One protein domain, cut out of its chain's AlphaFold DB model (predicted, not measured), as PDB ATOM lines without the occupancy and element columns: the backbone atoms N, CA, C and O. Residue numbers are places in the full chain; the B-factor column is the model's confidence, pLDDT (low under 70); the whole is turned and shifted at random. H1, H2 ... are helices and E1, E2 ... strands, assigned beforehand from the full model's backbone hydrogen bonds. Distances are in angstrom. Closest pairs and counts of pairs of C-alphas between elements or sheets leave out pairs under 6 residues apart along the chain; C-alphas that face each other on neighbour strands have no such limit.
ATOM      1  N   LEU A 600      46.367 -12.230 -39.979       96.00
ATOM      2  CA  LEU A 600      45.807 -10.891 -40.191       96.00
ATOM      3  C   LEU A 600      44.846 -10.873 -41.396       96.00
ATOM      4  O   LEU A 600      45.209 -11.340 -42.482       96.00
ATOM      5  N   GLY A 601      43.659 -10.286 -41.218       96.00
ATOM      6  CA  GLY A 601      42.680 -10.088 -42.293       96.00
ATOM      7  C   GLY A 601      43.201  -9.207 -43.430       96.00
ATOM      8  O   GLY A 601      44.062  -8.347 -43.229       96.00
ATOM      9  N   ARG A 602      42.678  -9.410 -44.644       95.94
ATOM     10  CA  ARG A 602      43.112  -8.686 -45.859       95.94
ATOM     11  C   ARG A 602      41.992  -7.928 -46.575       95.94
ATOM     12  O   ARG A 602      42.246  -7.318 -47.610       95.94
ATOM     13  N   GLY A 603      40.784  -7.956 -46.031       93.00
ATOM     14  CA  GLY A 603      39.630  -7.208 -46.509       93.00
ATOM     15  C   GLY A 603      39.624  -5.749 -46.053       93.00
ATOM     16  O   GLY A 603      40.535  -5.264 -45.367       93.00
ATOM     17  N   HIS A 604      38.563  -5.041 -46.435       93.81
ATOM     18  CA  HIS A 604      38.373  -3.627 -46.112       93.81
ATOM     19  C   HIS A 604      38.325  -3.377 -44.600       93.81
ATOM     20  O   HIS A 604      37.958  -4.247 -43.810       93.81
ATOM     21  N   LYS A 605      38.723  -2.170 -44.195       96.88
ATOM     22  CA  LYS A 605      38.542  -1.697 -42.822       96.88
ATOM     23  C   LYS A 605      37.058  -1.415 -42.595       96.88
ATOM     24  O   LYS A 605      36.364  -1.002 -43.521       96.88
ATOM     25  N   VAL A 606      36.577  -1.646 -41.380       95.94
ATOM     26  CA  VAL A 606      35.163  -1.478 -41.018       95.94
ATOM     27  C   VAL A 606      35.029  -0.708 -39.707       95.94
ATOM     28  O   VAL A 606      35.933  -0.738 -38.869       95.94
ATOM     29  N   LEU A 607      33.876  -0.057 -39.521       93.81
ATOM     30  CA  LEU A 607      33.591   0.813 -38.371       93.81
ATOM     31  C   LEU A 607      34.636   1.932 -38.205       93.81
ATOM     32  O   LEU A 607      35.110   2.182 -37.104       93.81
ATOM     33  N   GLU A 608      35.034   2.571 -39.307       91.31
ATOM     34  CA  GLU A 608      36.064   3.625 -39.316       91.31
ATOM     35  C   GLU A 608      35.626   4.920 -38.609       91.31
ATOM     36  O   GLU A 608      36.452   5.786 -38.347       91.31
ATOM     37  N   ASP A 609      34.340   5.044 -38.269       89.62
ATOM     38  CA  ASP A 609      33.800   6.107 -37.416       89.62
ATOM     39  C   ASP A 609      34.148   5.934 -35.925       89.62
ATOM     40  O   ASP A 609      33.869   6.827 -35.128       89.62
ATOM     41  N   LEU A 610      34.736   4.798 -35.543       88.12
ATOM     42  CA  LEU A 610      35.150   4.483 -34.178       88.12
ATOM     43  C   LEU A 610      36.667   4.281 -34.105       88.12
ATOM     44  O   LEU A 610      37.243   3.595 -34.952       88.12
ATOM     45  N   ASP A 611      37.293   4.785 -33.039       84.81
ATOM     46  CA  ASP A 611      38.725   4.606 -32.802       84.81
ATOM     47  C   ASP A 611      39.028   3.939 -31.454       84.81
ATOM     48  O   ASP A 611      39.120   4.569 -30.402       84.81
ATOM     49  N   LEU A 612      39.255   2.625 -31.485       83.50
ATOM     50  CA  LEU A 612      39.674   1.883 -30.295       83.50
ATOM     51  C   LEU A 612      41.178   2.023 -29.992       83.50
ATOM     52  O   LEU A 612      41.636   1.499 -28.971       83.50
ATOM     53  N   GLN A 613      41.946   2.758 -30.807       72.94
ATOM     54  CA  GLN A 613      43.344   3.104 -30.534       72.94
ATOM     55  C   GLN A 613      43.509   4.246 -29.526       72.94
ATOM     56  O   GLN A 613      44.639   4.662 -29.269       72.94
ATOM     57  N   GLU A 614      42.444   4.715 -28.884       63.41
ATOM     58  CA  GLU A 614      42.554   5.538 -27.674       63.41
ATOM     59  C   GLU A 614      42.224   4.763 -26.386       63.41
ATOM     60  O   GLU A 614      42.524   5.238 -25.294       63.41
ATOM     61  N   GLY A 615      41.715   3.528 -26.492       57.00
ATOM     62  CA  GLY A 615      41.464   2.635 -25.348       57.00
ATOM     63  C   GLY A 615      40.250   3.002 -24.483       57.00
ATOM     64  O   GLY A 615      40.055   2.402 -23.429       57.00
ATOM     65  N   ARG A 616      39.430   3.975 -24.904       60.66
ATOM     66  CA  ARG A 616      38.346   4.546 -24.081       60.66
ATOM     67  C   ARG A 616      36.926   4.162 -24.507       60.66
ATOM     68  O   ARG A 616      36.021   4.285 -23.692       60.66
ATOM     69  N   ASP A 617      36.742   3.631 -25.718       67.75
ATOM     70  CA  ASP A 617      35.411   3.575 -26.348       67.75
ATOM     71  C   ASP A 617      34.832   2.164 -26.552       67.75
ATOM     72  O   ASP A 617      33.760   2.014 -27.141       67.75
ATOM     73  N   TYR A 618      35.501   1.103 -26.082       84.62
ATOM     74  CA  TYR A 618      34.932  -0.245 -26.184       84.62
ATOM     75  C   TYR A 618      33.709  -0.375 -25.266       84.62
ATOM     76  O   TYR A 618      33.793  -0.053 -24.091       84.62
ATOM     77  N   ASN A 619      32.574  -0.844 -25.788       87.44
ATOM     78  CA  ASN A 619      31.349  -1.098 -25.021       87.44
ATOM     79  C   ASN A 619      30.424  -2.080 -25.764       87.44
ATOM     80  O   ASN A 619      30.712  -2.495 -26.892       87.44
ATOM     81  N   GLN A 620      29.283  -2.432 -25.160       84.44
ATOM     82  CA  GLN A 620      28.318  -3.361 -25.766       84.44
ATOM     83  C   GLN A 620      27.806  -2.916 -27.146       84.44
ATOM     84  O   GLN A 620      27.564  -3.765 -28.007       84.44
ATOM     85  N   ALA A 621      27.633  -1.612 -27.387       88.06
ATOM     86  CA  ALA A 621      27.184  -1.119 -28.687       88.06
ATOM     87  C   ALA A 621      28.258  -1.341 -29.762       88.06
ATOM     88  O   ALA A 621      27.932  -1.754 -30.876       88.06
ATOM     89  N   VAL A 622      29.533  -1.143 -29.416       90.75
ATOM     90  CA  VAL A 622      30.668  -1.428 -30.306       90.75
ATOM     91  C   VAL A 622      30.771  -2.921 -30.609       90.75
ATOM     92  O   VAL A 622      30.856  -3.286 -31.780       90.75
ATOM     93  N   LEU A 623      30.682  -3.791 -29.597       91.31
ATOM     94  CA  LEU A 623      30.685  -5.247 -29.794       91.31
ATOM     95  C   LEU A 623      29.540  -5.691 -30.716       91.31
ATOM     96  O   LEU A 623      29.764  -6.425 -31.678       91.31
ATOM     97  N   ARG A 624      28.325  -5.177 -30.494       90.25
ATOM     98  CA  ARG A 624      27.164  -5.468 -31.346       90.25
ATOM     99  C   ARG A 624      27.388  -5.029 -32.794       90.25
ATOM    100  O   ARG A 624      27.047  -5.769 -33.713       90.25
ATOM    101  N   ARG A 625      27.953  -3.836 -33.014       93.06
ATOM    102  CA  ARG A 625      28.302  -3.350 -34.361       93.06
ATOM    103  C   ARG A 625      29.372  -4.227 -35.012       93.06
ATOM    104  O   ARG A 625      29.230  -4.555 -36.183       93.06
ATOM    105  N   ALA A 626      30.389  -4.650 -34.263       94.00
ATOM    106  CA  ALA A 626      31.441  -5.534 -34.763       94.00
ATOM    107  C   ALA A 626      30.886  -6.901 -35.197       94.00
ATOM    108  O   ALA A 626      31.213  -7.366 -36.284       94.00
ATOM    109  N   VAL A 627      29.988  -7.507 -34.411       92.62
ATOM    110  CA  VAL A 627      29.297  -8.758 -34.785       92.62
ATOM    111  C   VAL A 627      28.445  -8.569 -36.048       92.62
ATOM    112  O   VAL A 627      28.495  -9.403 -36.953       92.62
ATOM    113  N   ARG A 628      27.703  -7.455 -36.153       92.00
ATOM    114  CA  ARG A 628      26.856  -7.150 -37.324       92.00
ATOM    115  C   ARG A 628      27.633  -7.056 -38.630       92.00
ATOM    116  O   ARG A 628      27.121  -7.514 -39.644       92.00
ATOM    117  N   VAL A 629      28.872  -6.558 -38.610       94.75
ATOM    118  CA  VAL A 629      29.720  -6.540 -39.814       94.75
ATOM    119  C   VAL A 629      29.817  -7.935 -40.434       94.75
ATOM    120  O   VAL A 629      29.646  -8.093 -41.637       94.75
ATOM    121  N   PHE A 630      30.063  -8.972 -39.632       93.69
ATOM    122  CA  PHE A 630      30.204 -10.330 -40.162       93.69
ATOM    123  C   PHE A 630      28.875 -10.898 -40.673       93.69
ATOM    124  O   PHE A 630      28.860 -11.608 -41.679       93.69
ATOM    125  N   GLN A 631      27.756 -10.519 -40.049       89.56
ATOM    126  CA  GLN A 631      26.416 -10.858 -40.534       89.56
ATOM    127  C   GLN A 631      26.138 -10.222 -41.906       89.56
ATOM    128  O   GLN A 631      25.673 -10.906 -42.817       89.56
ATOM    129  N   GLU A 632      26.478  -8.942 -42.084       90.88
ATOM    130  CA  GLU A 632      26.333  -8.203 -43.348       90.88
ATOM    131  C   GLU A 632      27.236  -8.764 -44.451       90.88
ATOM    132  O   GLU A 632      26.802  -8.930 -45.594       90.88
ATOM    133  N   LEU A 633      28.466  -9.147 -44.096       90.62
ATOM    134  CA  LEU A 633      29.397  -9.836 -44.992       90.62
ATOM    135  C   LEU A 633      28.980 -11.285 -45.295       90.62
ATOM    136  O   LEU A 633      29.593 -11.925 -46.149       90.62
ATOM    137  N   LYS A 634      27.945 -11.809 -44.623       91.50
ATOM    138  CA  LYS A 634      27.497 -13.211 -44.698       91.50
ATOM    139  C   LYS A 634      28.608 -14.207 -44.354       91.50
ATOM    140  O   LYS A 634      28.637 -15.327 -44.864       91.50
ATOM    141  N   ILE A 635      29.513 -13.803 -43.469       90.19
ATOM    142  CA  ILE A 635      30.609 -14.624 -42.967       90.19
ATOM    143  C   ILE A 635      30.203 -15.143 -41.595       90.19
ATOM    144  O   ILE A 635      29.956 -14.375 -40.667       90.19
ATOM    145  N   LYS A 636      30.142 -16.466 -41.454       90.31
ATOM    146  CA  LYS A 636      29.926 -17.091 -40.150       90.31
ATOM    147  C   LYS A 636      31.191 -16.935 -39.311       90.31
ATOM    148  O   LYS A 636      32.280 -17.234 -39.790       90.31
ATOM    149  N   ILE A 637      31.034 -16.507 -38.065       92.75
ATOM    150  CA  ILE A 637      32.096 -16.497 -37.056       92.75
ATOM    151  C   ILE A 637      31.609 -17.281 -35.839       92.75
ATOM    152  O   ILE A 637      30.406 -17.335 -35.586       92.75
ATOM    153  N   ARG A 638      32.534 -17.892 -35.103       91.31
ATOM    154  CA  ARG A 638      32.238 -18.588 -33.844       91.31
ATOM    155  C   ARG A 638      32.355 -17.650 -32.649       91.31
ATOM    156  O   ARG A 638      31.506 -17.665 -31.770       91.31
ATOM    157  N   ASP A 639      33.399 -16.831 -32.621       93.00
ATOM    158  CA  ASP A 639      33.676 -15.906 -31.525       93.00
ATOM    159  C   ASP A 639      34.439 -14.671 -32.007       93.00
ATOM    160  O   ASP A 639      35.061 -14.688 -33.072       93.00
ATOM    161  N   ILE A 640      34.351 -13.596 -31.223       95.06
ATOM    162  CA  ILE A 640      35.037 -12.324 -31.452       95.06
ATOM    163  C   ILE A 640      35.419 -11.687 -30.113       95.06
ATOM    164  O   ILE A 640      34.559 -11.415 -29.277       95.06
ATOM    165  N   PHE A 641      36.711 -11.416 -29.918       94.38
ATOM    166  CA  PHE A 641      37.263 -10.868 -28.676       94.38
ATOM    167  C   PHE A 641      38.244  -9.721 -28.934       94.38
ATOM    168  O   PHE A 641      39.071  -9.791 -29.844       94.38
ATOM    169  N   CYS A 642      38.179  -8.674 -28.110       93.00
ATOM    170  CA  CYS A 642      39.100  -7.537 -28.118       93.00
ATOM    171  C   CYS A 642      40.122  -7.670 -26.975       93.00
ATOM    172  O   CYS A 642      39.745  -7.633 -25.805       93.00
ATOM    173  N   PHE A 643      41.411  -7.786 -27.311       91.38
ATOM    174  CA  PHE A 643      42.538  -8.015 -26.382       91.38
ATOM    175  C   PHE A 643      43.289  -6.721 -25.996       91.38
ATOM    176  O   PHE A 643      44.484  -6.742 -25.707       91.38
ATOM    177  N   GLY A 644      42.626  -5.561 -26.050       81.69
ATOM    178  CA  GLY A 644      43.264  -4.288 -25.682       81.69
ATOM    179  C   GLY A 644      44.315  -3.838 -26.705       81.69
ATOM    180  O   GLY A 644      45.485  -3.645 -26.381       81.69
ATOM    181  N   GLY A 645      43.889  -3.683 -27.963       86.62
ATOM    182  CA  GLY A 645      44.730  -3.199 -29.069       86.62
ATOM    183  C   GLY A 645      44.626  -4.017 -30.356       86.62
ATOM    184  O   GLY A 645      45.161  -3.608 -31.382       86.62
ATOM    185  N   PHE A 646      43.933  -5.157 -30.329       92.62
ATOM    186  CA  PHE A 646      43.591  -5.948 -31.510       92.62
ATOM    187  C   PHE A 646      42.336  -6.793 -31.263       92.62
ATOM    188  O   PHE A 646      41.952  -7.033 -30.117       92.62
ATOM    189  N   TRP A 647      41.726  -7.253 -32.351       95.31
ATOM    190  CA  TRP A 647      40.648  -8.234 -32.336       95.31
ATOM    191  C   TRP A 647      41.173  -9.615 -32.707       95.31
ATOM    192  O   TRP A 647      41.987  -9.741 -33.623       95.31
ATOM    193  N   GLN A 648      40.658 -10.642 -32.045       95.31
ATOM    194  CA  GLN A 648      40.824 -12.036 -32.428       95.31
ATOM    195  C   GLN A 648      39.447 -12.641 -32.703       95.31
ATOM    196  O   GLN A 648      38.541 -12.520 -31.877       95.31
ATOM    197  N   ILE A 649      39.289 -13.257 -33.873       96.88
ATOM    198  CA  ILE A 649      38.023 -13.809 -34.358       96.88
ATOM    199  C   ILE A 649      38.239 -15.256 -34.795       96.88
ATOM    200  O   ILE A 649      39.193 -15.545 -35.522       96.88
ATOM    201  N   THR A 650      37.341 -16.158 -34.405       94.38
ATOM    202  CA  THR A 650      37.375 -17.543 -34.892       94.38
ATOM    203  C   THR A 650      36.383 -17.769 -36.032       94.38
ATOM    204  O   THR A 650      35.207 -17.417 -35.926       94.38
ATOM    205  N   ILE A 651      36.851 -18.370 -37.128       94.31
ATOM    206  CA  ILE A 651      36.138 -18.539 -38.407       94.31
ATOM    207  C   ILE A 651      36.140 -20.003 -38.884       94.31
ATOM    208  O   ILE A 651      37.024 -20.767 -38.499       94.31
ATOM    209  N   PRO A 652      35.203 -20.416 -39.757       92.69
ATOM    210  CA  PRO A 652      35.237 -21.730 -40.392       92.69
ATOM    211  C   PRO A 652      36.517 -21.979 -41.195       92.69
ATOM    212  O   PRO A 652      37.067 -21.060 -41.815       92.69
ATOM    213  N   ASP A 653      36.949 -23.239 -41.234       92.25
ATOM    214  CA  ASP A 653      38.061 -23.673 -42.079       92.25
ATOM    215  C   ASP A 653      37.776 -23.342 -43.559       92.25
ATOM    216  O   ASP A 653      36.643 -23.444 -44.031       92.25
ATOM    217  N   GLY A 654      38.802 -22.915 -44.301       90.31
ATOM    218  CA  GLY A 654      38.680 -22.584 -45.729       90.31
ATOM    219  C   GLY A 654      38.033 -21.228 -46.054       90.31
ATOM    220  O   GLY A 654      37.880 -20.905 -47.231       90.31
ATOM    221  N   THR A 655      37.682 -20.413 -45.053       93.00
ATOM    222  CA  THR A 655      37.191 -19.038 -45.270       93.00
ATOM    223  C   THR A 655      38.268 -18.165 -45.933       93.00
ATOM    224  O   THR A 655      39.409 -18.124 -45.471       93.00
ATOM    225  N   ASP A 656      37.920 -17.431 -46.999       92.50
ATOM    226  CA  ASP A 656      38.875 -16.572 -47.715       92.50
ATOM    227  C   ASP A 656      39.255 -15.324 -46.895       92.50
ATOM    228  O   ASP A 656      38.455 -14.404 -46.704       92.50
ATOM    229  N   ILE A 657      40.520 -15.259 -46.467       91.56
ATOM    230  CA  ILE A 657      41.103 -14.147 -45.699       91.56
ATOM    231  C   ILE A 657      41.013 -12.786 -46.404       91.56
ATOM    232  O   ILE A 657      41.067 -11.745 -45.745       91.56
ATOM    233  N   LYS A 658      40.861 -12.761 -47.736       93.44
ATOM    234  CA  LYS A 658      40.673 -11.522 -48.512       93.44
ATOM    235  C   LYS A 658      39.320 -10.864 -48.260       93.44
ATOM    236  O   LYS A 658      39.199  -9.660 -48.460       93.44
ATOM    237  N   LEU A 659      38.327 -11.629 -47.815       92.75
ATOM    238  CA  LEU A 659      36.996 -11.121 -47.476       92.75
ATOM    239  C   LEU A 659      36.910 -10.644 -46.021       92.75
ATOM    240  O   LEU A 659      35.970  -9.948 -45.650       92.75
ATOM    241  N   LEU A 660      37.891 -11.011 -45.195       97.00
ATOM    242  CA  LEU A 660      37.883 -10.757 -43.761       97.00
ATOM    243  C   LEU A 660      38.474  -9.383 -43.434       97.00
ATOM    244  O   LEU A 660      39.604  -9.119 -43.856       97.00
ATOM    245  N   PRO A 661      37.763  -8.517 -42.687       97.81
ATOM    246  CA  PRO A 661      38.237  -7.178 -42.364       97.81
ATOM    247  C   PRO A 661      39.672  -7.147 -41.832       97.81
ATOM    248  O   PRO A 661      40.036  -7.883 -40.925       97.81
ATOM    249  N   SER A 662      40.507  -6.264 -42.374       96.88
ATOM    250  CA  SER A 662      41.876  -6.091 -41.860       96.88
ATOM    251  C   SER A 662      41.916  -5.318 -40.537       96.88
ATOM    252  O   SER A 662      42.847  -5.486 -39.741       96.88
ATOM    253  N   ARG A 663      40.910  -4.466 -40.296       96.38
ATOM    254  CA  ARG A 663      40.718  -3.699 -39.059       96.38
ATOM    255  C   ARG A 663      39.240  -3.507 -38.751       96.38
ATOM    256  O   ARG A 663      38.462  -3.258 -39.672       96.38
ATOM    257  N   ILE A 664      38.897  -3.518 -37.468       95.31
ATOM    258  CA  ILE A 664      37.571  -3.183 -36.934       95.31
ATOM    259  C   ILE A 664      37.757  -2.061 -35.906       95.31
ATOM    260  O   ILE A 664      38.469  -2.262 -34.917       95.31
ATOM    261  N   ALA A 665      37.134  -0.899 -36.130       92.56
ATOM    262  CA  ALA A 665      37.243   0.276 -35.251       92.56
ATOM    263  C   ALA A 665      38.709   0.641 -34.935       92.56
ATOM    264  O   ALA A 665      39.146   0.651 -33.783       92.56
ATOM    265  N   SER A 666      39.500   0.817 -35.997       90.50
ATOM    266  CA  SER A 666      40.945   1.104 -35.990       90.50
ATOM    267  C   SER A 666      41.874   0.027 -35.409       90.50
ATOM    268  O   SER A 666      43.073   0.056 -35.702       90.50
ATOM    269  N   ASN A 667      41.380  -0.988 -34.702       92.62
ATOM    270  CA  ASN A 667      42.199  -2.101 -34.211       92.62
ATOM    271  C   ASN A 667      42.431  -3.173 -35.297       92.62
ATOM    272  O   ASN A 667      41.490  -3.514 -36.015       92.62
ATOM    273  N   PRO A 668      43.652  -3.736 -35.435       95.31
ATOM    274  CA  PRO A 668      43.923  -4.863 -36.329       95.31
ATOM    275  C   PRO A 668      43.115  -6.104 -35.948       95.31
ATOM    276  O   PRO A 668      42.928  -6.386 -34.764       95.31
ATOM    277  N   SER A 669      42.663  -6.845 -36.958       97.19
ATOM    278  CA  SER A 669      41.804  -8.019 -36.794       97.19
ATOM    279  C   SER A 669      42.516  -9.283 -37.260       97.19
ATOM    280  O   SER A 669      42.898  -9.411 -38.426       97.19
ATOM    281  N   PHE A 670      42.708 -10.209 -36.325       97.06
ATOM    282  CA  PHE A 670      43.361 -11.488 -36.548       97.06
ATOM    283  C   PHE A 670      42.353 -12.631 -36.480       97.06
ATOM    284  O   PHE A 670      41.389 -12.587 -35.714       97.06
ATOM    285  N   TYR A 671      42.597 -13.659 -37.283       96.56
ATOM    286  CA  TYR A 671      41.659 -14.738 -37.531       96.56
ATOM    287  C   TYR A 671      42.298 -16.094 -37.284       96.56
ATOM    288  O   TYR A 671      43.382 -16.382 -37.795       96.56
ATOM    289  N   ARG A 672      41.600 -16.943 -36.535       94.19
ATOM    290  CA  ARG A 672      41.943 -18.357 -36.366       94.19
ATOM    291  C   ARG A 672      40.821 -19.214 -36.907       94.19
ATOM    292  O   ARG A 672      39.656 -18.833 -36.847       94.19
ATOM    293  N   THR A 673      41.163 -20.368 -37.441       92.75
ATOM    294  CA  THR A 673      40.176 -21.314 -37.950       92.75
ATOM    295  C   THR A 673      39.669 -22.229 -36.832       92.75
ATOM    296  O   THR A 673      40.338 -22.397 -35.810       92.75
ATOM    297  N   ILE A 674      38.477 -22.807 -36.991       88.56
ATOM    298  CA  ILE A 674      37.890 -23.723 -35.996       88.56
ATOM    299  C   ILE A 674      38.830 -24.902 -35.718       88.56
ATOM    300  O   ILE A 674      38.993 -25.279 -34.559       88.56
ATOM    301  N   SER A 675      39.504 -25.436 -36.740       86.44
ATOM    302  CA  SER A 675      40.479 -26.520 -36.570       86.44
ATOM    303  C   SER A 675      41.693 -26.133 -35.715       86.44
ATOM    304  O   SER A 675      42.245 -26.983 -35.020       86.44
ATOM    305  N   GLN A 676      42.089 -24.855 -35.714       83.94
ATOM    306  CA  GLN A 676      43.193 -24.335 -34.894       83.94
ATOM    307  C   GLN A 676      42.793 -24.075 -33.440       83.94
ATOM    308  O   GLN A 676      43.654 -23.955 -32.571       83.94
ATOM    309  N   VAL A 677      41.495 -23.959 -33.167       79.69
ATOM    310  CA  VAL A 677      40.964 -23.667 -31.836       79.69
ATOM    311  C   VAL A 677      39.883 -24.698 -31.528       79.69
ATOM    312  O   VAL A 677      38.706 -24.336 -31.507       79.69
TER     313      VAL A 677
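This is residues 600 to 677 of the 925 residues of the protein "Trypsin-like cysteine/serine peptidase domain" of Lasallia pustulata (UniProt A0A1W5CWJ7). What is the picture? With little regular structure, a small sheet makes a wall; helix H1 grazes it near E1, and long unnamed loops, residues 600 to 619 and 652 to 666, fill much of the rest. What is printed? 78 residues run H1 E1 E2 E3, with 29 in named elements, class mixed; the mixed sheet's order is E1 E2 E3. It is compact, radius of gyration of the C-alphas 11.6 A, spanning 34 by 22 by 20 A.

How do the strands pair? E1, residues 639 to 642, and E2, residues 647 to 651, form an antiparallel hairpin, N 648 to O 641 at 2.8 A. E2 and E3, residues 667 to 673, are parallel, N 649 to O 670 at 2.9 A. Where is the helix? H1, residues 620 to 632, only grazes the sheet with residues 623 to 627; its closest C-alphas to E1, Val 627 and Ile 640, are 7.5 A apart. In H1, 8 of 9 O i to N i+4 pairs are within hydrogen-bond range.

Where does H1 begin? C-alpha 620 is at (28.318, -3.361, -25.766), and H1 is 18.3 A long. Where does E3 end? C-alpha 673 is at (40.176, -21.314, -37.950), and E3 is 19.7 A long; E1 measures 10.5 A and E2 12.8 A.

How large is it? The farthest C-alphas, Arg 616 and Gly 654, are 34.7 A apart. Any cut or low confidence? The printed part has no cut, E2 to E3 is a long link, and residues 614 to 617 have pLDDT under 70.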